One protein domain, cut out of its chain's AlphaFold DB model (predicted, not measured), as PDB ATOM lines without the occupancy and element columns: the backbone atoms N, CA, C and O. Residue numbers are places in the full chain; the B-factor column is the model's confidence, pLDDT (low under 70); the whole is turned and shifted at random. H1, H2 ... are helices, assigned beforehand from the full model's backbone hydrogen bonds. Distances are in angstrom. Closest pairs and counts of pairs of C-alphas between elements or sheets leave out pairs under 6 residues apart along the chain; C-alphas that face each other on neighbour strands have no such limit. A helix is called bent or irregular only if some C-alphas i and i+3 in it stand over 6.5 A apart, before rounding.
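AT A GLANCE: This is residues 494 to 526 and 723 to 859 of the 1190 residues of the protein "FYVE-type domain-containing protein" of Phytophthora kernoviae (UniProt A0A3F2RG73). What would one see first in this model? Three long helices, H2, H4 and H8, lie side by side in a row and run the same way, and the bent helix H3 with the short helices H5, H6 and H9 is gathered on one side of that row. Residues 494 to 501 of H1 stick out on their own at one end, and H10 lies at the far edge beyond H6 and H9. What is it made of, and how large is it? The printed part has 170 residues with ten named helices, H1 to H10 in order along the chain, and no named strand; the class is all helix. It is compact, with a radius of gyration of the C-alphas of 17.1 A, but flat, spanning 54 by 52 by 25 A.

IN THESE COORDINATES: Where are the first helices? H1 is residues 494 to 503, beginning at C-alpha 494 at (125.376, 2.102, -19.405), and H2 is residues 510 to 522, 18.5 A long. Is the longest helix straight? H3, residues 727 to 756, was assigned as one helix by its hydrogen bonds but is bent: C-alphas 742 and 745 are 7.0 A apart. Its arms are H3a, residues 727 to 742, 22.7 A long, and H3b, residues 745 to 756, 14.8 A long, at a steep tilt of 54 degrees. What follows? H4 is residues 764 to 778, 20.6 A long, then come H5, residues 783 to 791, H6, residues 794 to 799, and H7, residues 801 to 804. H8 is residues 809 to 824, 21.2 A long, from C-alpha 809 at (112.237, -30.788, -14.198); H9 is residues 835 to 840, and H10, residues 850 to 859, ends at C-alpha 859 at (123.034, -50.905, -13.121).

HOW THE PARTS SIT: What do H1 and H2 meet? H1 touches no helix. H2 touches H4 at a shallow tilt of 24 degrees, the same way, with the C-alphas of Met 516 and Cys 773 closest at 4.4 A; with residues 518 to 522 alone it touches H3a, at a steep tilt of 50 degrees, closest at Thr 522 and Arg 733, whose C-alphas are 5.6 A apart. What else does H4 meet? H4 touches H8 at a shallow tilt of 16 degrees, the same way, the closest C-alphas being those of Trp 768 and Leu 811 at 4.9 A. H4 and H5 only just touch, and only at the corner, with 3 pairs of C-alphas within 8 A. How do the other helices stand? H5 touches H9, closest at the C-alphas of Val 790 and Ile 836, 5.9 A apart, and H3b touches H6, closest at those of Met 748 and Val 794, 6.9 A apart. H10 is close to H6 and H9 but not clearly touching either, and H7 touches no helix. What do the backbone atoms show? Every O i to N i+4 pair is within hydrogen-bond range in H2, H3a, H3b, H4, H6, H8, H9 and H10, against 3 of 6 in H1 and 4 of 5 in H5; H7 is too short for such a pair.

THE WHOLE: How far does it reach, and is it cut? The two C-alphas farthest apart, those of Ala 494 and Arg 832, are 55.4 A apart. Residues 527 to 722 are not printed, and C-alphas 526 and 723 are 12.7 A apart across the cut. Are there long links? Of the links that are printed whole, none is long. Where is confidence low? The mean pLDDT of the printed part is 72.6, and 75 residues are under 70, among them residues 494 to 506, 723 to 730 and 822 to 859.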
ATOM      1  N   ALA A 494     126.691   2.304 -18.793       49.91
ATOM      2  CA  ALA A 494     125.376   2.102 -19.405       49.91
ATOM      3  C   ALA A 494     125.203   0.689 -20.001       49.91
ATOM      4  O   ALA A 494     124.133   0.089 -19.866       49.91
ATOM      5  N   SER A 495     126.259   0.102 -20.581       57.50
ATOM      6  CA  SER A 495     126.247  -1.313 -20.988       57.50
ATOM      7  C   SER A 495     126.115  -2.256 -19.778       57.50
ATOM      8  O   SER A 495     125.443  -3.285 -19.855       57.50
ATOM      9  N   LEU A 496     126.697  -1.883 -18.631       58.31
ATOM     10  CA  LEU A 496     126.598  -2.639 -17.381       58.31
ATOM     11  C   LEU A 496     125.205  -2.514 -16.737       58.31
ATOM     12  O   LEU A 496     124.676  -3.493 -16.214       58.31
ATOM     13  N   GLU A 497     124.593  -1.332 -16.813       52.84
ATOM     14  CA  GLU A 497     123.237  -1.046 -16.329       52.84
ATOM     15  C   GLU A 497     122.162  -1.714 -17.204       52.84
ATOM     16  O   GLU A 497     121.205  -2.284 -16.682       52.84
ATOM     17  N   SER A 498     122.372  -1.795 -18.521       54.03
ATOM     18  CA  SER A 498     121.512  -2.583 -19.421       54.03
ATOM     19  C   SER A 498     121.534  -4.080 -19.060       54.03
ATOM     20  O   SER A 498     120.511  -4.762 -19.127       54.03
ATOM     21  N   LEU A 499     122.664  -4.597 -18.558       53.72
ATOM     22  CA  LEU A 499     122.745  -5.952 -17.993       53.72
ATOM     23  C   LEU A 499     122.049  -6.081 -16.622       53.72
ATOM     24  O   LEU A 499     121.693  -7.196 -16.238       53.72
ATOM     25  N   MET A 500     121.776  -4.983 -15.903       53.41
ATOM     26  CA  MET A 500     120.958  -5.016 -14.681       53.41
ATOM     27  C   MET A 500     119.471  -5.272 -14.969       53.41
ATOM     28  O   MET A 500     118.752  -5.688 -14.057       53.41
ATOM     29  N   LEU A 501     119.001  -5.156 -16.218       57.69
ATOM     30  CA  LEU A 501     117.652  -5.606 -16.603       57.69
ATOM     31  C   LEU A 501     117.437  -7.093 -16.275       57.69
ATOM     32  O   LEU A 501     116.364  -7.454 -15.800       57.69
ATOM     33  N   LEU A 502     118.481  -7.928 -16.394       52.59
ATOM     34  CA  LEU A 502     118.453  -9.341 -15.982       52.59
ATOM     35  C   LEU A 502     118.206  -9.530 -14.475       52.59
ATOM     36  O   LEU A 502     117.730 -10.590 -14.071       52.59
ATOM     37  N   SER A 503     118.522  -8.533 -13.641       47.84
ATOM     38  CA  SER A 503     118.260  -8.578 -12.193       47.84
ATOM     39  C   SER A 503     116.825  -8.175 -11.829       47.84
ATOM     40  O   SER A 503     116.337  -8.553 -10.768       47.84
ATOM     41  N   GLN A 504     116.125  -7.479 -12.733       53.50
ATOM     42  CA  GLN A 504     114.691  -7.176 -12.626       53.50
ATOM     43  C   GLN A 504     113.801  -8.313 -13.167       53.50
ATOM     44  O   GLN A 504     112.584  -8.276 -13.007       53.50
ATOM     45  N   GLY A 505     114.399  -9.323 -13.804       55.25
ATOM     46  CA  GLY A 505     113.730 -10.493 -14.364       55.25
ATOM     47  C   GLY A 505     114.447 -10.997 -15.617       55.25
ATOM     48  O   GLY A 505     115.127 -10.241 -16.306       55.25
ATOM     49  N   HIS A 506     114.293 -12.282 -15.939       62.78
ATOM     50  CA  HIS A 506     114.704 -12.792 -17.246       62.78
ATOM     51  C   HIS A 506     113.559 -12.583 -18.244       62.78
ATOM     52  O   HIS A 506     112.506 -13.189 -18.035       62.78
ATOM     53  N   PRO A 507     113.743 -11.769 -19.299       72.00
ATOM     54  CA  PRO A 507     112.712 -11.581 -20.309       72.00
ATOM     55  C   PRO A 507     112.486 -12.839 -21.150       72.00
ATOM     56  O   PRO A 507     113.267 -13.799 -21.122       72.00
ATOM     57  N   ARG A 508     111.395 -12.823 -21.911       79.56
ATOM     58  CA  ARG A 508     111.055 -13.862 -22.887       79.56
ATOM     59  C   ARG A 508     111.989 -13.779 -24.100       79.56
ATOM     60  O   ARG A 508     112.101 -12.701 -24.673       79.56
ATOM     61  N   PRO A 509     112.586 -14.897 -24.556       86.44
ATOM     62  CA  PRO A 509     113.259 -14.936 -25.849       86.44
ATOM     63  C   PRO A 509     112.189 -14.970 -26.951       86.44
ATOM     64  O   PRO A 509     111.620 -16.016 -27.277       86.44
ATOM     65  N   THR A 510     111.838 -13.792 -27.448       91.19
ATOM     66  CA  THR A 510     110.700 -13.543 -28.335       91.19
ATOM     67  C   THR A 510     110.840 -14.212 -29.694       91.19
ATOM     68  O   THR A 510     109.890 -14.844 -30.160       91.19
ATOM     69  N   CYS A 511     112.023 -14.164 -30.303       92.50
ATOM     70  CA  CYS A 511     112.255 -14.677 -31.649       92.50
ATOM     71  C   CYS A 511     112.115 -16.204 -31.687       92.50
ATOM     72  O   CYS A 511     111.411 -16.745 -32.541       92.50
ATOM     73  N   ILE A 512     112.708 -16.914 -30.716       93.12
ATOM     74  CA  ILE A 512     112.604 -18.382 -30.654       93.12
ATOM     75  C   ILE A 512     111.206 -18.857 -30.245       93.12
ATOM     76  O   ILE A 512     110.751 -19.897 -30.718       93.12
ATOM     77  N   MET A 513     110.501 -18.091 -29.408       92.38
ATOM     78  CA  MET A 513     109.115 -18.388 -29.041       92.38
ATOM     79  C   MET A 513     108.147 -18.124 -30.201       92.38
ATOM     80  O   MET A 513     107.178 -18.869 -30.358       92.38
ATOM     81  N   LEU A 514     108.411 -17.129 -31.054       92.06
ATOM     82  CA  LEU A 514     107.647 -16.928 -32.285       92.06
ATOM     83  C   LEU A 514     107.931 -18.034 -33.305       92.06
ATOM     84  O   LEU A 514     106.982 -18.586 -33.853       92.06
ATOM     85  N   LEU A 515     109.196 -18.418 -33.509       93.31
ATOM     86  CA  LEU A 515     109.548 -19.567 -34.353       93.31
ATOM     87  C   LEU A 515     108.846 -20.845 -33.874       93.31
ATOM     88  O   LEU A 515     108.205 -21.516 -34.678       93.31
ATOM     89  N   MET A 516     108.871 -21.130 -32.569       92.69
ATOM     90  CA  MET A 516     108.145 -22.248 -31.956       92.69
ATOM     91  C   MET A 516     106.648 -22.211 -32.297       92.69
ATOM     92  O   MET A 516     106.108 -23.201 -32.786       92.69
ATOM     93  N   HIS A 517     105.994 -21.056 -32.151       88.69
ATOM     94  CA  HIS A 517     104.584 -20.881 -32.513       88.69
ATOM     95  C   HIS A 517     104.304 -20.965 -34.025       88.69
ATOM     96  O   HIS A 517     103.226 -21.412 -34.415       88.69
ATOM     97  N   LEU A 518     105.249 -20.583 -34.889       88.06
ATOM     98  CA  LEU A 518     105.145 -20.773 -36.340       88.06
ATOM     99  C   LEU A 518     105.302 -22.256 -36.723       88.06
ATOM    100  O   LEU A 518     104.557 -22.735 -37.577       88.06
ATOM    101  N   PHE A 519     106.171 -23.009 -36.041       88.00
ATOM    102  CA  PHE A 519     106.259 -24.468 -36.180       88.00
ATOM    103  C   PHE A 519     105.013 -25.188 -35.634       88.00
ATOM    104  O   PHE A 519     104.543 -26.123 -36.277       88.00
ATOM    105  N   GLU A 520     104.420 -24.748 -34.517       82.19
ATOM    106  CA  GLU A 520     103.110 -25.235 -34.030       82.19
ATOM    107  C   GLU A 520     101.962 -24.948 -35.017       82.19
ATOM    108  O   GLU A 520     100.974 -25.684 -35.065       82.19
ATOM    109  N   LEU A 521     102.068 -23.870 -35.802       76.31
ATOM    110  CA  LEU A 521     101.075 -23.487 -36.808       76.31
ATOM    111  C   LEU A 521     101.159 -24.355 -38.076       76.31
ATOM    112  O   LEU A 521     100.149 -24.517 -38.770       76.31
ATOM    113  N   THR A 522     102.339 -24.909 -38.373       74.06
ATOM    114  CA  THR A 522     102.587 -25.831 -39.498       74.06
ATOM    115  C   THR A 522     102.654 -27.308 -39.101       74.06
ATOM    116  O   THR A 522     102.737 -28.170 -39.976       74.06
ATOM    117  N   GLU A 523     102.596 -27.606 -37.805       71.25
ATOM    118  CA  GLU A 523     102.531 -28.953 -37.239       71.25
ATOM    119  C   GLU A 523     101.387 -29.769 -37.864       71.25
ATOM    120  O   GLU A 523     100.277 -29.264 -38.059       71.25
ATOM    121  N   THR A 524     101.626 -31.054 -38.161       53.91
ATOM    122  CA  THR A 524     100.544 -31.938 -38.628       53.91
ATOM    123  C   THR A 524      99.712 -32.396 -37.430       53.91
ATOM    124  O   THR A 524     100.005 -33.410 -36.788       53.91
ATOM    125  N   VAL A 525      98.726 -31.554 -37.103       39.69
ATOM    126  CA  VAL A 525      97.883 -31.609 -35.900       39.69
ATOM    127  C   VAL A 525      97.251 -32.987 -35.707       39.69
ATOM    128  O   VAL A 525      96.714 -33.584 -36.640       39.69
ATOM    129  N   GLU A 526      97.297 -33.470 -34.469       32.47
ATOM    130  CA  GLU A 526      96.606 -34.682 -34.040       32.47
ATOM    131  C   GLU A 526      95.088 -34.457 -34.036       32.47
ATOM    132  O   GLU A 526      94.594 -33.456 -33.513       32.47
ATOM    133  N   ARG A 723      94.808 -26.956 -43.496       47.94
ATOM    134  CA  ARG A 723      96.142 -26.324 -43.581       47.94
ATOM    135  C   ARG A 723      97.002 -26.926 -44.686       47.94
ATOM    136  O   ARG A 723      97.552 -26.174 -45.486       47.94
ATOM    137  N   SER A 724      97.077 -28.259 -44.780       43.72
ATOM    138  CA  SER A 724      97.846 -28.951 -45.831       43.72
ATOM    139  C   SER A 724      97.284 -28.669 -47.229       43.72
ATOM    140  O   SER A 724      98.016 -28.701 -48.216       43.72
ATOM    141  N   ASN A 725      96.005 -28.296 -47.320       41.00
ATOM    142  CA  ASN A 725      95.358 -27.886 -48.560       41.00
ATOM    143  C   ASN A 725      95.602 -26.406 -48.936       41.00
ATOM    144  O   ASN A 725      95.595 -26.078 -50.125       41.00
ATOM    145  N   VAL A 726      95.899 -25.510 -47.991       53.16
ATOM    146  CA  VAL A 726      96.126 -24.072 -48.257       53.16
ATOM    147  C   VAL A 726      97.586 -23.794 -48.659       53.16
ATOM    148  O   VAL A 726      98.531 -24.267 -48.027       53.16
ATOM    149  N   ARG A 727      97.792 -23.019 -49.736       59.81
ATOM    150  CA  ARG A 727      99.118 -22.772 -50.347       59.81
ATOM    151  C   ARG A 727     100.057 -22.012 -49.408       59.81
ATOM    152  O   ARG A 727     101.249 -22.294 -49.370       59.81
ATOM    153  N   GLU A 728      99.513 -21.068 -48.652       63.75
ATOM    154  CA  GLU A 728     100.238 -20.175 -47.752       63.75
ATOM    155  C   GLU A 728     100.871 -20.937 -46.574       63.75
ATOM    156  O   GLU A 728     102.044 -20.727 -46.285       63.75
ATOM    157  N   TYR A 729     100.145 -21.881 -45.956       67.38
ATOM    158  CA  TYR A 729     100.682 -22.720 -44.871       67.38
ATOM    159  C   TYR A 729     101.701 -23.747 -45.382       67.38
ATOM    160  O   TYR A 729     102.706 -23.984 -44.716       67.38
ATOM    161  N   ARG A 730     101.490 -24.313 -46.583       68.06
ATOM    162  CA  ARG A 730     102.491 -25.171 -47.241       68.06
ATOM    163  C   ARG A 730     103.804 -24.423 -47.473       68.06
ATOM    164  O   ARG A 730     104.845 -24.890 -47.021       68.06
ATOM    165  N   ARG A 731     103.734 -23.236 -48.092       73.25
ATOM    166  CA  ARG A 731     104.903 -22.374 -48.331       73.25
ATOM    167  C   ARG A 731     105.572 -21.971 -47.014       73.25
ATOM    168  O   ARG A 731     106.789 -22.047 -46.923       73.25
ATOM    169  N   LEU A 732     104.806 -21.602 -45.982       79.12
ATOM    170  CA  LEU A 732     105.355 -21.301 -44.654       79.12
ATOM    171  C   LEU A 732     106.161 -22.483 -44.094       79.12
ATOM    172  O   LEU A 732     107.300 -22.284 -43.686       79.12
ATOM    173  N   ARG A 733     105.610 -23.705 -44.110       81.19
ATOM    174  CA  ARG A 733     106.282 -24.898 -43.566       81.19
ATOM    175  C   ARG A 733     107.582 -25.219 -44.308       81.19
ATOM    176  O   ARG A 733     108.607 -25.438 -43.673       81.19
ATOM    177  N   GLU A 734     107.545 -25.201 -45.638       79.19
ATOM    178  CA  GLU A 734     108.711 -25.382 -46.515       79.19
ATOM    179  C   GLU A 734     109.825 -24.364 -46.211       79.19
ATOM    180  O   GLU A 734     111.006 -24.722 -46.128       79.19
ATOM    181  N   CYS A 735     109.451 -23.100 -45.991       83.25
ATOM    182  CA  CYS A 735     110.397 -22.035 -45.666       83.25
ATOM    183  C   CYS A 735     110.956 -22.190 -44.248       83.25
ATOM    184  O   CYS A 735     112.169 -22.161 -44.088       83.25
ATOM    185  N   LEU A 736     110.117 -22.446 -43.239       88.88
ATOM    186  CA  LEU A 736     110.558 -22.710 -41.863       88.88
ATOM    187  C   LEU A 736     111.547 -23.884 -41.788       88.88
ATOM    188  O   LEU A 736     112.570 -23.773 -41.118       88.88
ATOM    189  N   ILE A 737     111.275 -24.981 -42.506       87.81
ATOM    190  CA  ILE A 737     112.179 -26.139 -42.600       87.81
ATOM    191  C   ILE A 737     113.510 -25.741 -43.233       87.81
ATOM    192  O   ILE A 737     114.558 -26.053 -42.680       87.81
ATOM    193  N   THR A 738     113.478 -25.025 -44.358       86.62
ATOM    194  CA  THR A 738     114.692 -24.625 -45.085       86.62
ATOM    195  C   THR A 738     115.535 -23.620 -44.293       86.62
ATOM    196  O   THR A 738     116.758 -23.737 -44.260       86.62
ATOM    197  N   CYS A 739     114.907 -22.673 -43.593       90.06
ATOM    198  CA  CYS A 739     115.609 -21.749 -42.707       90.06
ATOM    199  C   CYS A 739     116.203 -22.476 -41.489       90.06
ATOM    200  O   CYS A 739     117.349 -22.217 -41.135       90.06
ATOM    201  N   MET A 740     115.472 -23.415 -40.876       92.25
ATOM    202  CA  MET A 740     115.963 -24.198 -39.734       92.25
ATOM    203  C   MET A 740     117.094 -25.157 -40.123       92.25
ATOM    204  O   MET A 740     118.046 -25.286 -39.369       92.25
ATOM    205  N   GLU A 741     117.043 -25.779 -41.298       88.62
ATOM    206  CA  GLU A 741     118.134 -26.605 -41.835       88.62
ATOM    207  C   GLU A 741     119.423 -25.779 -42.012       88.62
ATOM    208  O   GLU A 741     120.487 -26.190 -41.557       88.62
ATOM    209  N   ARG A 742     119.316 -24.558 -42.563       85.56
ATOM    210  CA  ARG A 742     120.448 -23.624 -42.731       85.56
ATOM    211  C   ARG A 742     120.984 -23.055 -41.410       85.56
ATOM    212  O   ARG A 742     122.192 -23.000 -41.210       85.56
ATOM    213  N   LYS A 743     120.098 -22.577 -40.527       87.88
ATOM    214  CA  LYS A 743     120.448 -21.776 -39.332       87.88
ATOM    215  C   LYS A 743     120.406 -22.551 -38.010       87.88
ATOM    216  O   LYS A 743     120.911 -22.073 -36.996       87.88
ATOM    217  N   GLY A 744     119.868 -23.768 -37.997       89.75
ATOM    218  CA  GLY A 744     119.794 -24.624 -36.810       89.75
ATOM    219  C   GLY A 744     121.168 -25.015 -36.264       89.75
ATOM    220  O   GLY A 744     121.324 -25.158 -35.052       89.75
ATOM    221  N   HIS A 745     122.189 -25.100 -37.119       90.75
ATOM    222  CA  HIS A 745     123.562 -25.395 -36.700       90.75
ATOM    223  C   HIS A 745     124.134 -24.292 -35.782       90.75
ATOM    224  O   HIS A 745     124.775 -24.611 -34.782       90.75
ATOM    225  N   GLU A 746     123.805 -23.016 -36.015       92.38
ATOM    226  CA  GLU A 746     124.207 -21.879 -35.162       92.38
ATOM    227  C   GLU A 746     123.576 -21.979 -33.758       92.38
ATOM    228  O   GLU A 746     124.254 -21.842 -32.734       92.38
ATOM    229  N   LEU A 747     122.284 -22.332 -33.700       92.69
ATOM    230  CA  LEU A 747     121.562 -22.612 -32.452       92.69
ATOM    231  C   LEU A 747     122.164 -23.815 -31.702       92.69
ATOM    232  O   LEU A 747     122.195 -23.839 -30.467       92.69
ATOM    233  N   MET A 748     122.694 -24.799 -32.430       91.31
ATOM    234  CA  MET A 748     123.360 -25.955 -31.835       91.31
ATOM    235  C   MET A 748     124.765 -25.653 -31.319       91.31
ATOM    236  O   MET A 748     125.145 -26.213 -30.288       91.31
ATOM    237  N   VAL A 749     125.512 -24.729 -31.931       90.88
ATOM    238  CA  VAL A 749     126.750 -24.196 -31.334       90.88
ATOM    239  C   VAL A 749     126.431 -23.464 -30.027       90.88
ATOM    240  O   VAL A 749     127.094 -23.713 -29.018       90.88
ATOM    241  N   PHE A 750     125.372 -22.645 -29.982       91.88
ATOM    242  CA  PHE A 750     124.901 -22.012 -28.740       91.88
ATOM    243  C   PHE A 750     124.573 -23.043 -27.645       91.88
ATOM    244  O   PHE A 750     125.071 -22.931 -26.519       91.88
ATOM    245  N   LEU A 751     123.810 -24.091 -27.970       92.69
ATOM    246  CA  LEU A 751     123.501 -25.167 -27.021       92.69
ATOM    247  C   LEU A 751     124.753 -25.926 -26.555       92.69
ATOM    248  O   LEU A 751     124.877 -26.203 -25.361       92.69
ATOM    249  N   LYS A 752     125.714 -26.206 -27.445       90.75
ATOM    250  CA  LYS A 752     126.996 -26.834 -27.081       90.75
ATOM    251  C   LYS A 752     127.853 -25.918 -26.190       90.75
ATOM    252  O   LYS A 752     128.439 -26.417 -25.230       90.75
ATOM    253  N   GLN A 753     127.883 -24.598 -26.409       89.81
ATOM    254  CA  GLN A 753     128.580 -23.641 -25.525       89.81
ATOM    255  C   GLN A 753     127.992 -23.601 -24.103       89.81
ATOM    256  O   GLN A 753     128.744 -23.514 -23.130       89.81
ATOM    257  N   VAL A 754     126.661 -23.676 -23.971       88.38
ATOM    258  CA  VAL A 754     125.967 -23.637 -22.670       88.38
ATOM    259  C   VAL A 754     126.031 -24.990 -21.952       88.38
ATOM    260  O   VAL A 754     126.529 -25.073 -20.825       88.38
ATOM    261  N   ILE A 755     125.548 -26.056 -22.600       88.44
ATOM    262  CA  ILE A 755     125.393 -27.385 -21.997       88.44
ATOM    263  C   ILE A 755     126.728 -28.137 -21.967       88.44
ATOM    264  O   ILE A 755     127.114 -28.661 -20.925       88.44
ATOM    265  N   THR A 756     127.436 -28.232 -23.095       86.69
ATOM    266  CA  THR A 756     128.571 -29.158 -23.242       86.69
ATOM    267  C   THR A 756     129.872 -28.553 -22.731       86.69
ATOM    268  O   THR A 756     130.470 -29.110 -21.809       86.69
ATOM    269  N   PHE A 757     130.284 -27.415 -23.294       85.62
ATOM    270  CA  PHE A 757     131.598 -26.798 -23.068       85.62
ATOM    271  C   PHE A 757     131.647 -25.833 -21.875       85.62
ATOM    272  O   PHE A 757     132.734 -25.493 -21.420       85.62
ATOM    273  N   HIS A 758     130.493 -25.380 -21.376       82.69
ATOM    274  CA  HIS A 758     130.379 -24.405 -20.282       82.69
ATOM    275  C   HIS A 758     131.184 -23.108 -20.492       82.69
ATOM    276  O   HIS A 758     131.655 -22.493 -19.538       82.69
ATOM    277  N   THR A 759     131.304 -22.647 -21.738       83.12
ATOM    278  CA  THR A 759     131.916 -21.347 -22.072       83.12
ATOM    279  C   THR A 759     130.934 -20.182 -21.928       83.12
ATOM    280  O   THR A 759     131.346 -19.019 -21.915       83.12
ATOM    281  N   ARG A 760     129.633 -20.472 -21.778       84.75
ATOM    282  CA  ARG A 760     128.533 -19.500 -21.702       84.75
ATOM    283  C   ARG A 760     127.492 -19.920 -20.657       84.75
ATOM    284  O   ARG A 760     127.187 -21.101 -20.523       84.75
ATOM    285  N   ARG A 761     126.911 -18.956 -19.935       82.25
ATOM    286  CA  ARG A 761     125.751 -19.151 -19.042       82.25
ATOM    287  C   ARG A 761     124.491 -18.546 -19.656       82.25
ATOM    288  O   ARG A 761     124.515 -17.398 -20.085       82.25
ATOM    289  N   ALA A 762     123.393 -19.294 -19.618       83.06
ATOM    290  CA  ALA A 762     122.035 -18.841 -19.926       83.06
ATOM    291  C   ALA A 762     121.085 -19.305 -18.805       83.06
ATOM    292  O   ALA A 762     121.418 -20.235 -18.066       83.06
ATOM    293  N   SER A 763     119.916 -18.673 -18.652       81.00
ATOM    294  CA  SER A 763     118.949 -19.094 -17.628       81.00
ATOM    295  C   SER A 763     118.173 -20.347 -18.055       81.00
ATOM    296  O   SER A 763     117.962 -20.593 -19.243       81.00
ATOM    297  N   GLY A 764     117.710 -21.144 -17.085       76.94
ATOM    298  CA  GLY A 764     116.966 -22.380 -17.369       76.94
ATOM    299  C   GLY A 764     115.670 -22.157 -18.155       76.94
ATOM    300  O   GLY A 764     115.262 -23.032 -18.912       76.94
ATOM    301  N   PHE A 765     115.070 -20.966 -18.050       81.00
ATOM    302  CA  PHE A 765     113.915 -20.573 -18.858       81.00
ATOM    303  C   PHE A 765     114.274 -20.384 -20.342       81.00
ATOM    304  O   PHE A 765     113.549 -20.871 -21.208       81.00
ATOM    305  N   HIS A 766     115.419 -19.761 -20.646       85.12
ATOM    306  CA  HIS A 766     115.922 -19.666 -22.021       85.12
ATOM    307  C   HIS A 766     116.223 -21.056 -22.586       85.12
ATOM    308  O   HIS A 766     115.785 -21.379 -23.686       85.12
ATOM    309  N   LEU A 767     116.902 -21.910 -21.810       85.88
ATOM    310  CA  LEU A 767     117.246 -23.263 -22.251       85.88
ATOM    311  C   LEU A 767     115.999 -24.131 -22.500       85.88
ATOM    312  O   LEU A 767     115.926 -24.828 -23.510       85.88
ATOM    313  N   TRP A 768     114.988 -24.035 -21.632       85.94
ATOM    314  CA  TRP A 768     113.679 -24.666 -21.838       85.94
ATOM    315  C   TRP A 768     112.945 -24.112 -23.067       85.94
ATOM    316  O   TRP A 768     112.382 -24.894 -23.827       85.94
ATOM    317  N   SER A 769     112.999 -22.800 -23.314       88.88
ATOM    318  CA  SER A 769     112.376 -22.176 -24.495       88.88
ATOM    319  C   SER A 769     113.005 -22.678 -25.802       88.88
ATOM    320  O   SER A 769     112.285 -22.989 -26.751       88.88
ATOM    321  N   VAL A 770     114.335 -22.847 -25.830       93.31
ATOM    322  CA  VAL A 770     115.050 -23.466 -26.961       93.31
ATOM    323  C   VAL A 770     114.595 -24.912 -27.173       93.31
ATOM    324  O   VAL A 770     114.238 -25.281 -28.289       93.31
ATOM    325  N   VAL A 771     114.556 -25.728 -26.115       91.75
ATOM    326  CA  VAL A 771     114.121 -27.133 -26.220       91.75
ATOM    327  C   VAL A 771     112.657 -27.253 -26.636       91.75
ATOM    328  O   VAL A 771     112.337 -28.103 -27.462       91.75
ATOM    329  N   LYS A 772     111.769 -26.379 -26.149       87.56
ATOM    330  CA  LYS A 772     110.368 -26.354 -26.583       87.56
ATOM    331  C   LYS A 772     110.245 -26.022 -28.075       87.56
ATOM    332  O   LYS A 772     109.472 -26.672 -28.769       87.56
ATOM    333  N   CYS A 773     111.039 -25.077 -28.585       94.06
ATOM    334  CA  CYS A 773     111.116 -24.812 -30.024       94.06
ATOM    335  C   CYS A 773     111.599 -26.043 -30.803       94.06
ATOM    336  O   CYS A 773     110.941 -26.461 -31.754       94.06
ATOM    337  N   LEU A 774     112.676 -26.696 -30.352       94.75
ATOM    338  CA  LEU A 774     113.170 -27.937 -30.962       94.75
ATOM    339  C   LEU A 774     112.132 -29.074 -30.925       94.75
ATOM    340  O   LEU A 774     112.084 -29.868 -31.861       94.75
ATOM    341  N   ASN A 775     111.273 -29.144 -29.904       89.50
ATOM    342  CA  ASN A 775     110.159 -30.093 -29.862       89.50
ATOM    343  C   ASN A 775     109.124 -29.792 -30.968       89.50
ATOM    344  O   ASN A 775     108.784 -30.680 -31.743       89.50
ATOM    345  N   SER A 776     108.707 -28.533 -31.146       89.44
ATOM    346  CA  SER A 776     107.802 -28.132 -32.244       89.44
ATOM    347  C   SER A 776     108.406 -28.349 -33.643       89.44
ATOM    348  O   SER A 776     107.693 -28.730 -34.577       89.44
ATOM    349  N   VAL A 777     109.724 -28.167 -33.797       90.88
ATOM    350  CA  VAL A 777     110.474 -28.511 -35.021       90.88
ATOM    351  C   VAL A 777     110.425 -30.027 -35.274       90.88
ATOM    352  O   VAL A 777     110.120 -30.462 -36.384       90.88
ATOM    353  N   LEU A 778     110.647 -30.847 -34.243       85.88
ATOM    354  CA  LEU A 778     110.598 -32.312 -34.316       85.88
ATOM    355  C   LEU A 778     109.184 -32.846 -34.647       85.88
ATOM    356  O   LEU A 778     109.049 -33.782 -35.445       85.88
ATOM    357  N   SER A 779     108.136 -32.211 -34.108       81.06
ATOM    358  CA  SER A 779     106.717 -32.492 -34.400       81.06
ATOM    359  C   SER A 779     106.274 -32.130 -35.826       81.06
ATOM    360  O   SER A 779     105.201 -32.552 -36.263       81.06
ATOM    361  N   ASN A 780     107.084 -31.386 -36.591       78.00
ATOM    362  CA  ASN A 780     106.831 -31.161 -38.020       78.00
ATOM    363  C   ASN A 780     107.213 -32.370 -38.900       78.00
ATOM    364  O   ASN A 780     106.901 -32.358 -40.094       78.00
ATOM    365  N   GLU A 781     107.835 -33.411 -38.323       74.19
ATOM    366  CA  GLU A 781     108.014 -34.754 -38.910       74.19
ATOM    367  C   GLU A 781     108.695 -34.757 -40.298       74.19
ATOM    368  O   GLU A 781     108.408 -35.599 -41.148       74.19
ATOM    369  N   SER A 782     109.603 -33.804 -40.539       77.25
ATOM    370  CA  SER A 782     110.349 -33.692 -41.798       77.25
ATOM    371  C   SER A 782     111.642 -34.506 -41.775       77.25
ATOM    372  O   SER A 782     112.472 -34.332 -40.882       77.25
ATOM    373  N   LYS A 783     111.881 -35.310 -42.819       74.06
ATOM    374  CA  LYS A 783     113.137 -36.063 -43.011       74.06
ATOM    375  C   LYS A 783     114.387 -35.170 -43.072       74.06
ATOM    376  O   LYS A 783     115.470 -35.616 -42.707       74.06
ATOM    377  N   ARG A 784     114.244 -33.930 -43.555       80.69
ATOM    378  CA  ARG A 784     115.324 -32.928 -43.628       80.69
ATOM    379  C   ARG A 784     115.764 -32.494 -42.232       80.69
ATOM    380  O   ARG A 784     116.929 -32.628 -41.870       80.69
ATOM    381  N   LEU A 785     114.791 -32.107 -41.406       85.94
ATOM    382  CA  LEU A 785     115.017 -31.805 -39.993       85.94
ATOM    383  C   LEU A 785     115.546 -33.029 -39.233       85.94
ATOM    384  O   LEU A 785     116.451 -32.881 -38.422       85.94
ATOM    385  N   ASP A 786     115.053 -34.237 -39.524       83.50
ATOM    386  CA  ASP A 786     115.540 -35.467 -38.886       83.50
ATOM    387  C   ASP A 786     117.043 -35.725 -39.110       83.50
ATOM    388  O   ASP A 786     117.702 -36.217 -38.192       83.50
ATOM    389  N   ARG A 787     117.587 -35.391 -40.294       81.38
ATOM    390  CA  ARG A 787     119.038 -35.431 -40.570       81.38
ATOM    391  C   ARG A 787     119.770 -34.377 -39.742       81.38
ATOM    392  O   ARG A 787     120.565 -34.732 -38.882       81.38
ATOM    393  N   MET A 788     119.385 -33.104 -39.870       88.56
ATOM    394  CA  MET A 788     119.955 -31.987 -39.096       88.56
ATOM    395  C   MET A 788     119.956 -32.252 -37.570       88.56
ATOM    396  O   MET A 788     120.886 -31.869 -36.859       88.56
ATOM    397  N   PHE A 789     118.949 -32.964 -37.046       89.38
ATOM    398  CA  PHE A 789     118.868 -33.379 -35.639       89.38
ATOM    399  C   PHE A 789     119.936 -34.403 -35.206       89.38
ATOM    400  O   PHE A 789     120.305 -34.449 -34.024       89.38
ATOM    401  N   VAL A 790     120.428 -35.224 -36.132       85.88
ATOM    402  CA  VAL A 790     121.515 -36.188 -35.914       85.88
ATOM    403  C   VAL A 790     122.866 -35.536 -36.166       85.88
ATOM    404  O   VAL A 790     123.725 -35.604 -35.285       85.88
ATOM    405  N   ASP A 791     123.016 -34.856 -37.299       83.19
ATOM    406  CA  ASP A 791     124.277 -34.289 -37.784       83.19
ATOM    407  C   ASP A 791     124.775 -33.154 -36.877       83.19
ATOM    408  O   ASP A 791     125.947 -33.085 -36.522       83.19
ATOM    409  N   ALA A 792     123.875 -32.299 -36.377       85.25
ATOM    410  CA  ALA A 792     124.239 -31.285 -35.387       85.25
ATOM    411  C   ALA A 792     124.381 -31.856 -33.952       85.25
ATOM    412  O   ALA A 792     124.692 -31.111 -33.014       85.25
ATOM    413  N   HIS A 793     124.207 -33.173 -33.765       86.88
ATOM    414  CA  HIS A 793     124.192 -33.906 -32.489       86.88
ATOM    415  C   HIS A 793     123.142 -33.371 -31.491       86.88
ATOM    416  O   HIS A 793     123.414 -33.242 -30.292       86.88
ATOM    417  N   VAL A 794     121.930 -33.044 -31.961       90.06
ATOM    418  CA  VAL A 794     120.898 -32.349 -31.165       90.06
ATOM    419  C   VAL A 794     120.440 -33.190 -29.982       90.06
ATOM    420  O   VAL A 794     120.643 -32.807 -28.830       90.06
ATOM    421  N   ILE A 795     119.882 -34.373 -30.251       86.06
ATOM    422  CA  ILE A 795     119.357 -35.256 -29.201       86.06
ATOM    423  C   ILE A 795     120.474 -35.701 -28.243       86.06
ATOM    424  O   ILE A 795     120.273 -35.722 -27.031       86.06
ATOM    425  N   VAL A 796     121.673 -35.971 -28.771       84.94
ATOM    426  CA  VAL A 796     122.873 -36.323 -27.990       84.94
ATOM    427  C   VAL A 796     123.226 -35.209 -26.996       84.94
ATOM    428  O   VAL A 796     123.422 -35.484 -25.812       84.94
ATOM    429  N   THR A 797     123.243 -33.951 -27.450       90.06
ATOM    430  CA  THR A 797     123.517 -32.776 -26.605       90.06
ATOM    431  C   THR A 797     122.448 -32.624 -25.519       90.06
ATOM    432  O   THR A 797     122.792 -32.465 -24.347       90.06
ATOM    433  N   LEU A 798     121.163 -32.749 -25.874       89.19
ATOM    434  CA  LEU A 798     120.053 -32.634 -24.921       89.19
ATOM    435  C   LEU A 798     120.045 -33.752 -23.864       89.19
ATOM    436  O   LEU A 798     119.759 -33.479 -22.701       89.19
ATOM    437  N   ILE A 799     120.431 -34.988 -24.200       81.69
ATOM    438  CA  ILE A 799     120.526 -36.076 -23.207       81.69
ATOM    439  C   ILE A 799     121.537 -35.739 -22.095       81.69
ATOM    440  O   ILE A 799     121.310 -36.096 -20.939       81.69
ATOM    441  N   THR A 800     122.605 -34.982 -22.376       84.00
ATOM    442  CA  THR A 800     123.564 -34.581 -21.323       84.00
ATOM    443  C   THR A 800     122.963 -33.647 -20.261       84.00
ATOM    444  O   THR A 800     123.509 -33.544 -19.160       84.00
ATOM    445  N   CYS A 801     121.805 -33.022 -20.518       77.19
ATOM    446  CA  CYS A 801     121.094 -32.230 -19.512       77.19
ATOM    447  C   CYS A 801     120.620 -33.065 -18.313       77.19
ATOM    448  O   CYS A 801     120.529 -32.508 -17.224       77.19
ATOM    449  N   TYR A 802     120.366 -34.370 -18.468       68.75
ATOM    450  CA  TYR A 802     119.987 -35.234 -17.341       68.75
ATOM    451  C   TYR A 802     121.105 -35.359 -16.298       68.75
ATOM    452  O   TYR A 802     120.824 -35.373 -15.104       68.75
ATOM    453  N   GLU A 803     122.368 -35.408 -16.733       71.06
ATOM    454  CA  GLU A 803     123.517 -35.474 -15.820       71.06
ATOM    455  C   GLU A 803     123.926 -34.088 -15.304       71.06
ATOM    456  O   GLU A 803     124.327 -33.949 -14.151       71.06
ATOM    457  N   LYS A 804     123.816 -33.048 -16.143       73.25
ATOM    458  CA  LYS A 804     124.292 -31.691 -15.821       73.25
ATOM    459  C   LYS A 804     123.267 -30.805 -15.107       73.25
ATOM    460  O   LYS A 804     123.657 -29.909 -14.361       73.25
ATOM    461  N   TYR A 805     121.972 -31.041 -15.317       67.94
ATOM    462  CA  TYR A 805     120.868 -30.250 -14.759       67.94
ATOM    463  C   TYR A 805     119.746 -31.134 -14.160       67.94
ATOM    464  O   TYR A 805     118.571 -30.888 -14.444       67.94
ATOM    465  N   PRO A 806     120.056 -32.134 -13.301       60.75
ATOM    466  CA  PRO A 806     119.088 -33.130 -12.815       60.75
ATOM    467  C   PRO A 806     117.871 -32.537 -12.079       60.75
ATOM    468  O   PRO A 806     116.823 -33.168 -12.013       60.75
ATOM    469  N   MET A 807     117.983 -31.314 -11.551       56.09
ATOM    470  CA  MET A 807     116.901 -30.621 -10.836       56.09
ATOM    471  C   MET A 807     115.962 -29.806 -11.750       56.09
ATOM    472  O   MET A 807     114.984 -29.231 -11.270       56.09
ATOM    473  N   TRP A 808     116.252 -29.674 -13.049       62.06
ATOM    474  CA  TRP A 808     115.516 -28.784 -13.961       62.06
ATOM    475  C   TRP A 808     114.329 -29.497 -14.625       62.06
ATOM    476  O   TRP A 808     114.254 -29.630 -15.845       62.06
ATOM    477  N   ASN A 809     113.366 -29.930 -13.806       60.12
ATOM    478  CA  ASN A 809     112.237 -30.788 -14.198       60.12
ATOM    479  C   ASN A 809     111.443 -30.317 -15.435       60.12
ATOM    480  O   ASN A 809     110.983 -31.157 -16.201       60.12
ATOM    481  N   LEU A 810     111.289 -29.004 -15.659       61.38
ATOM    482  CA  LEU A 810     110.610 -28.475 -16.855       61.38
ATOM    483  C   LEU A 810     111.422 -28.708 -18.140       61.38
ATOM    484  O   LEU A 810     110.857 -29.088 -19.161       61.38
ATOM    485  N   LEU A 811     112.745 -28.519 -18.081       69.19
ATOM    486  CA  LEU A 811     113.658 -28.804 -19.188       69.19
ATOM    487  C   LEU A 811     113.712 -30.309 -19.454       69.19
ATOM    488  O   LEU A 811     113.484 -30.742 -20.579       69.19
ATOM    489  N   LEU A 812     113.967 -31.105 -18.410       65.75
ATOM    490  CA  LEU A 812     114.068 -32.558 -18.532       65.75
ATOM    491  C   LEU A 812     112.757 -33.168 -19.030       65.75
ATOM    492  O   LEU A 812     112.793 -33.993 -19.930       65.75
ATOM    493  N   GLY A 813     111.606 -32.707 -18.530       63.03
ATOM    494  CA  GLY A 813     110.290 -33.152 -18.987       63.03
ATOM    495  C   GLY A 813     110.041 -32.896 -20.476       63.03
ATOM    496  O   GLY A 813     109.478 -33.759 -21.146       63.03
ATOM    497  N   GLU A 814     110.493 -31.763 -21.021       74.19
ATOM    498  CA  GLU A 814     110.382 -31.482 -22.460       74.19
ATOM    499  C   GLU A 814     111.319 -32.383 -23.286       74.19
ATOM    500  O   GLU A 814     110.905 -32.942 -24.301       74.19
ATOM    501  N   ILE A 815     112.540 -32.639 -22.798       76.12
ATOM    502  CA  ILE A 815     113.473 -33.604 -23.410       76.12
ATOM    503  C   ILE A 815     112.893 -35.032 -23.354       76.12
ATOM    504  O   ILE A 815     113.009 -35.777 -24.329       76.12
ATOM    505  N   THR A 816     112.210 -35.418 -22.268       69.81
ATOM    506  CA  THR A 816     111.478 -36.694 -22.173       69.81
ATOM    507  C   THR A 816     110.433 -36.807 -23.275       69.81
ATOM    508  O   THR A 816     110.381 -37.844 -23.932       69.81
ATOM    509  N   LYS A 817     109.626 -35.759 -23.521       69.12
ATOM    510  CA  LYS A 817     108.622 -35.768 -24.602       69.12
ATOM    511  C   LYS A 817     109.273 -36.024 -25.957       69.12
ATOM    512  O   LYS A 817     108.825 -36.919 -26.663       69.12
ATOM    513  N   MET A 818     110.355 -35.314 -26.283       81.38
ATOM    514  CA  MET A 818     111.079 -35.484 -27.552       81.38
ATOM    515  C   MET A 818     111.613 -36.915 -27.726       81.38
ATOM    516  O   MET A 818     111.435 -37.527 -28.780       81.38
ATOM    517  N   VAL A 819     112.225 -37.489 -26.685       71.81
ATOM    518  CA  VAL A 819     112.743 -38.869 -26.720       71.81
ATOM    519  C   VAL A 819     111.605 -39.894 -26.832       71.81
ATOM    520  O   VAL A 819     111.711 -40.841 -27.612       71.81
ATOM    521  N   VAL A 820     110.496 -39.699 -26.111       64.25
ATOM    522  CA  VAL A 820     109.310 -40.570 -26.175       64.25
ATOM    523  C   VAL A 820     108.605 -40.469 -27.531       64.25
ATOM    524  O   VAL A 820     108.181 -41.495 -28.051       64.25
ATOM    525  N   PHE A 821     108.533 -39.284 -28.138       70.69
ATOM    526  CA  PHE A 821     107.994 -39.078 -29.485       70.69
ATOM    527  C   PHE A 821     108.811 -39.843 -30.539       70.69
ATOM    528  O   PHE A 821     108.250 -40.615 -31.317       70.69
ATOM    529  N   CYS A 822     110.143 -39.719 -30.501       67.81
ATOM    530  CA  CYS A 822     111.041 -40.435 -31.411       67.81
ATOM    531  C   CYS A 822     111.007 -41.961 -31.245       67.81
ATOM    532  O   CYS A 822     111.072 -42.673 -32.243       67.81
ATOM    533  N   ILE A 823     110.934 -42.474 -30.012       62.44
ATOM    534  CA  ILE A 823     110.922 -43.925 -29.740       62.44
ATOM    535  C   ILE A 823     109.521 -44.533 -29.933       62.44
ATOM    536  O   ILE A 823     109.408 -45.716 -30.249       62.44
ATOM    537  N   GLY A 824     108.461 -43.754 -29.704       53.62
ATOM    538  CA  GLY A 824     107.076 -44.218 -29.755       53.62
ATOM    539  C   GLY A 824     106.484 -44.305 -31.161       53.62
ATOM    540  O   GLY A 824     105.640 -45.167 -31.378       53.62
ATOM    541  N   ASP A 825     106.910 -43.427 -32.083       53.47
ATOM    542  CA  ASP A 825     106.371 -43.278 -33.451       53.47
ATOM    543  C   ASP A 825     104.835 -43.401 -33.513       53.47
ATOM    544  O   ASP A 825     104.269 -44.181 -34.277       53.47
ATOM    545  N   PHE A 826     104.139 -42.631 -32.671       46.72
ATOM    546  CA  PHE A 826     102.688 -42.753 -32.472       46.72
ATOM    547  C   PHE A 826     101.857 -42.562 -33.754       46.72
ATOM    548  O   PHE A 826     100.723 -43.031 -33.818       46.72
ATOM    549  N   LYS A 827     102.416 -41.901 -34.780       47.28
ATOM    550  CA  LYS A 827     101.777 -41.690 -36.089       47.28
ATOM    551  C   LYS A 827     102.226 -42.688 -37.173       47.28
ATOM    552  O   LYS A 827     101.742 -42.588 -38.297       47.28
ATOM    553  N   GLY A 828     103.137 -43.622 -36.870       46.72
ATOM    554  CA  GLY A 828     103.639 -44.637 -37.809       46.72
ATOM    555  C   GLY A 828     104.452 -44.081 -38.986       46.72
ATOM    556  O   GLY A 828     104.493 -44.701 -40.049       46.72
ATOM    557  N   LYS A 829     105.040 -42.885 -38.842       48.12
ATOM    558  CA  LYS A 829     105.725 -42.157 -39.926       48.12
ATOM    559  C   LYS A 829     107.239 -42.361 -39.907       48.12
ATOM    560  O   LYS A 829     107.900 -42.230 -40.941       48.12
ATOM    561  N   ARG A 830     107.820 -42.646 -38.739       51.78
ATOM    562  CA  ARG A 830     109.268 -42.732 -38.528       51.78
ATOM    563  C   ARG A 830     109.732 -44.167 -38.769       51.78
ATOM    564  O   ARG A 830     109.873 -44.964 -37.848       51.78
ATOM    565  N   SER A 831     110.002 -44.473 -40.043       48.22
ATOM    566  CA  SER A 831     110.569 -45.753 -40.508       48.22
ATOM    567  C   SER A 831     111.644 -46.310 -39.565       48.22
ATOM    568  O   SER A 831     112.449 -45.562 -39.017       48.22
ATOM    569  N   ARG A 832     111.758 -47.643 -39.463       45.38
ATOM    570  CA  ARG A 832     112.810 -48.321 -38.673       45.38
ATOM    571  C   ARG A 832     114.247 -47.947 -39.092       45.38
ATOM    572  O   ARG A 832     115.175 -48.220 -38.341       45.38
ATOM    573  N   LYS A 833     114.428 -47.328 -40.269       47.38
ATOM    574  CA  LYS A 833     115.695 -46.739 -40.748       47.38
ATOM    575  C   LYS A 833     115.927 -45.277 -40.290       47.38
ATOM    576  O   LYS A 833     116.933 -44.694 -40.671       47.38
ATOM    577  N   CYS A 834     115.018 -44.659 -39.524       58.31
ATOM    578  CA  CYS A 834     115.092 -43.250 -39.111       58.31
ATOM    579  C   CYS A 834     116.421 -42.958 -38.384       58.31
ATOM    580  O   CYS A 834     116.729 -43.637 -37.394       58.31
ATOM    581  N   PRO A 835     117.201 -41.951 -38.825       65.69
ATOM    582  CA  PRO A 835     118.548 -41.731 -38.307       65.69
ATOM    583  C   PRO A 835     118.518 -41.310 -36.832       65.69
ATOM    584  O   PRO A 835     119.359 -41.766 -36.059       65.69
ATOM    585  N   ILE A 836     117.501 -40.551 -36.393       69.81
ATOM    586  CA  ILE A 836     117.310 -40.217 -34.972       69.81
ATOM    587  C   ILE A 836     117.148 -41.488 -34.127       69.81
ATOM    588  O   ILE A 836     117.818 -41.624 -33.107       69.81
ATOM    589  N   ILE A 837     116.302 -42.437 -34.544       67.12
ATOM    590  CA  ILE A 837     116.072 -43.685 -33.794       67.12
ATOM    591  C   ILE A 837     117.363 -44.514 -33.739       67.12
ATOM    592  O   ILE A 837     117.748 -44.982 -32.665       67.12
ATOM    593  N   ARG A 838     118.080 -44.622 -34.867       64.00
ATOM    594  CA  ARG A 838     119.396 -45.281 -34.968       64.00
ATOM    595  C   ARG A 838     120.415 -44.670 -33.994       64.00
ATOM    596  O   ARG A 838     121.118 -45.406 -33.310       64.00
ATOM    597  N   ARG A 839     120.456 -43.335 -33.889       67.88
ATOM    598  CA  ARG A 839     121.367 -42.580 -33.009       67.88
ATOM    599  C   ARG A 839     120.997 -42.712 -31.529       67.88
ATOM    600  O   ARG A 839     121.871 -42.956 -30.702       67.88
ATOM    601  N   ILE A 840     119.707 -42.602 -31.200       64.81
ATOM    602  CA  ILE A 840     119.158 -42.746 -29.840       64.81
ATOM    603  C   ILE A 840     119.435 -44.141 -29.262       64.81
ATOM    604  O   ILE A 840     119.715 -44.264 -28.069       64.81
ATOM    605  N   LEU A 841     119.358 -45.182 -30.094       62.66
ATOM    606  CA  LEU A 841     119.538 -46.578 -29.687       62.66
ATOM    607  C   LEU A 841     120.980 -47.096 -29.846       62.66
ATOM    608  O   LEU A 841     121.205 -48.290 -29.651       62.66
ATOM    609  N   SER A 842     121.958 -46.237 -30.167       64.25
ATOM    610  CA  SER A 842     123.365 -46.654 -30.247       64.25
ATOM    611  C   SER A 842     123.875 -47.110 -28.878       64.25
ATOM    612  O   SER A 842     123.798 -46.365 -27.898       64.25
ATOM    613  N   SER A 843     124.413 -48.329 -28.814       55.88
ATOM    614  CA  SER A 843     125.034 -48.903 -27.615       55.88
ATOM    615  C   SER A 843     126.492 -48.485 -27.429       55.88
ATOM    616  O   SER A 843     126.995 -48.527 -26.309       55.88
ATOM    617  N   GLU A 844     127.166 -48.091 -28.512       58.34
ATOM    618  CA  GLU A 844     128.613 -47.862 -28.572       58.34
ATOM    619  C   GLU A 844     128.953 -46.542 -29.291       58.34
ATOM    620  O   GLU A 844     128.112 -45.939 -29.969       58.34
ATOM    621  N   GLY A 845     130.199 -46.086 -29.126       66.94
ATOM    622  CA  GLY A 845     130.704 -44.815 -29.656       66.94
ATOM    623  C   GLY A 845     130.474 -43.605 -28.731       66.94
ATOM    624  O   GLY A 845     129.740 -43.693 -27.746       66.94
ATOM    625  N   PRO A 846     131.092 -42.443 -29.026       66.19
ATOM    626  CA  PRO A 846     131.038 -41.257 -28.161       66.19
ATOM    627  C   PRO A 846     129.621 -40.677 -28.006       66.19
ATOM    628  O   PRO A 846     129.316 -40.054 -26.985       66.19
ATOM    629  N   ASP A 847     128.760 -40.908 -28.997       65.69
ATOM    630  CA  ASP A 847     127.380 -40.423 -29.081       65.69
ATOM    631  C   ASP A 847     126.340 -41.341 -28.431       65.69
ATOM    632  O   ASP A 847     125.187 -40.934 -28.264       65.69
ATOM    633  N   ALA A 848     126.726 -42.556 -28.027       69.69
ATOM    634  CA  ALA A 848     125.889 -43.413 -27.200       69.69
ATOM    635  C   ALA A 848     125.721 -42.756 -25.821       69.69
ATOM    636  O   ALA A 848     126.502 -42.978 -24.901       69.69
ATOM    637  N   LYS A 849     124.718 -41.882 -25.686       67.56
ATOM    638  CA  LYS A 849     124.383 -41.212 -24.421       67.56
ATOM    639  C   LYS A 849     123.170 -41.830 -23.748       67.56
ATOM    640  O   LYS A 849     123.229 -42.079 -22.551       67.56
ATOM    641  N   LEU A 850     122.096 -42.130 -24.489       61.38
ATOM    642  CA  LEU A 850     120.894 -42.689 -23.864       61.38
ATOM    643  C   LEU A 850     121.138 -44.099 -23.321       61.38
ATOM    644  O   LEU A 850     120.756 -44.366 -22.188       61.38
ATOM    645  N   VAL A 851     121.781 -44.991 -24.084       56.81
ATOM    646  CA  VAL A 851     122.001 -46.373 -23.630       56.81
ATOM    647  C   VAL A 851     122.897 -46.409 -22.378       56.81
ATOM    648  O   VAL A 851     122.438 -46.970 -21.387       56.81
ATOM    649  N   PRO A 852     124.074 -45.747 -22.311       56.94
ATOM    650  CA  PRO A 852     124.845 -45.664 -21.069       56.94
ATOM    651  C   PRO A 852     124.145 -44.930 -19.920       56.94
ATOM    652  O   PRO A 852     124.314 -45.343 -18.779       56.94
ATOM    653  N   LEU A 853     123.329 -43.900 -20.178       55.16
ATOM    654  CA  LEU A 853     122.575 -43.209 -19.123       55.16
ATOM    655  C   LEU A 853     121.462 -44.090 -18.540       55.16
ATOM    656  O   LEU A 853     121.314 -44.167 -17.322       55.16
ATOM    657  N   LEU A 854     120.718 -44.808 -19.386       50.03
ATOM    658  CA  LEU A 854     119.757 -45.815 -18.937       50.03
ATOM    659  C   LEU A 854     120.476 -46.953 -18.206       50.03
ATOM    660  O   LEU A 854     120.043 -47.341 -17.128       50.03
ATOM    661  N   CYS A 855     121.594 -47.453 -18.736       45.84
ATOM    662  CA  CYS A 855     122.415 -48.457 -18.065       45.84
ATOM    663  C   CYS A 855     122.887 -47.974 -16.690       45.84
ATOM    664  O   CYS A 855     122.729 -48.713 -15.735       45.84
ATOM    665  N   LYS A 856     123.364 -46.735 -16.544       47.34
ATOM    666  CA  LYS A 856     123.730 -46.137 -15.250       47.34
ATOM    667  C   LYS A 856     122.544 -46.134 -14.277       47.34
ATOM    668  O   LYS A 856     122.675 -46.629 -13.168       47.34
ATOM    669  N   VAL A 857     121.358 -45.714 -14.724       44.22
ATOM    670  CA  VAL A 857     120.113 -45.746 -13.926       44.22
ATOM    671  C   VAL A 857     119.634 -47.174 -13.584       44.22
ATOM    672  O   VAL A 857     118.969 -47.362 -12.569       44.22
ATOM    673  N   TYR A 858     119.964 -48.188 -14.393       37.50
ATOM    674  CA  TYR A 858     119.540 -49.586 -14.197       37.50
ATOM    675  C   TYR A 858     120.620 -50.530 -13.629       37.50
ATOM    676  O   TYR A 858     120.304 -51.683 -13.328       37.50
ATOM    677  N   LEU A 859     121.874 -50.087 -13.506       36.00
ATOM    678  CA  LEU A 859     123.034 -50.905 -13.121       36.00
ATOM    679  C   LEU A 859     123.872 -50.285 -11.991       36.00
ATOM    680  O   LEU A 859     124.940 -50.823 -11.706       36.00
TER     681      LEU A 859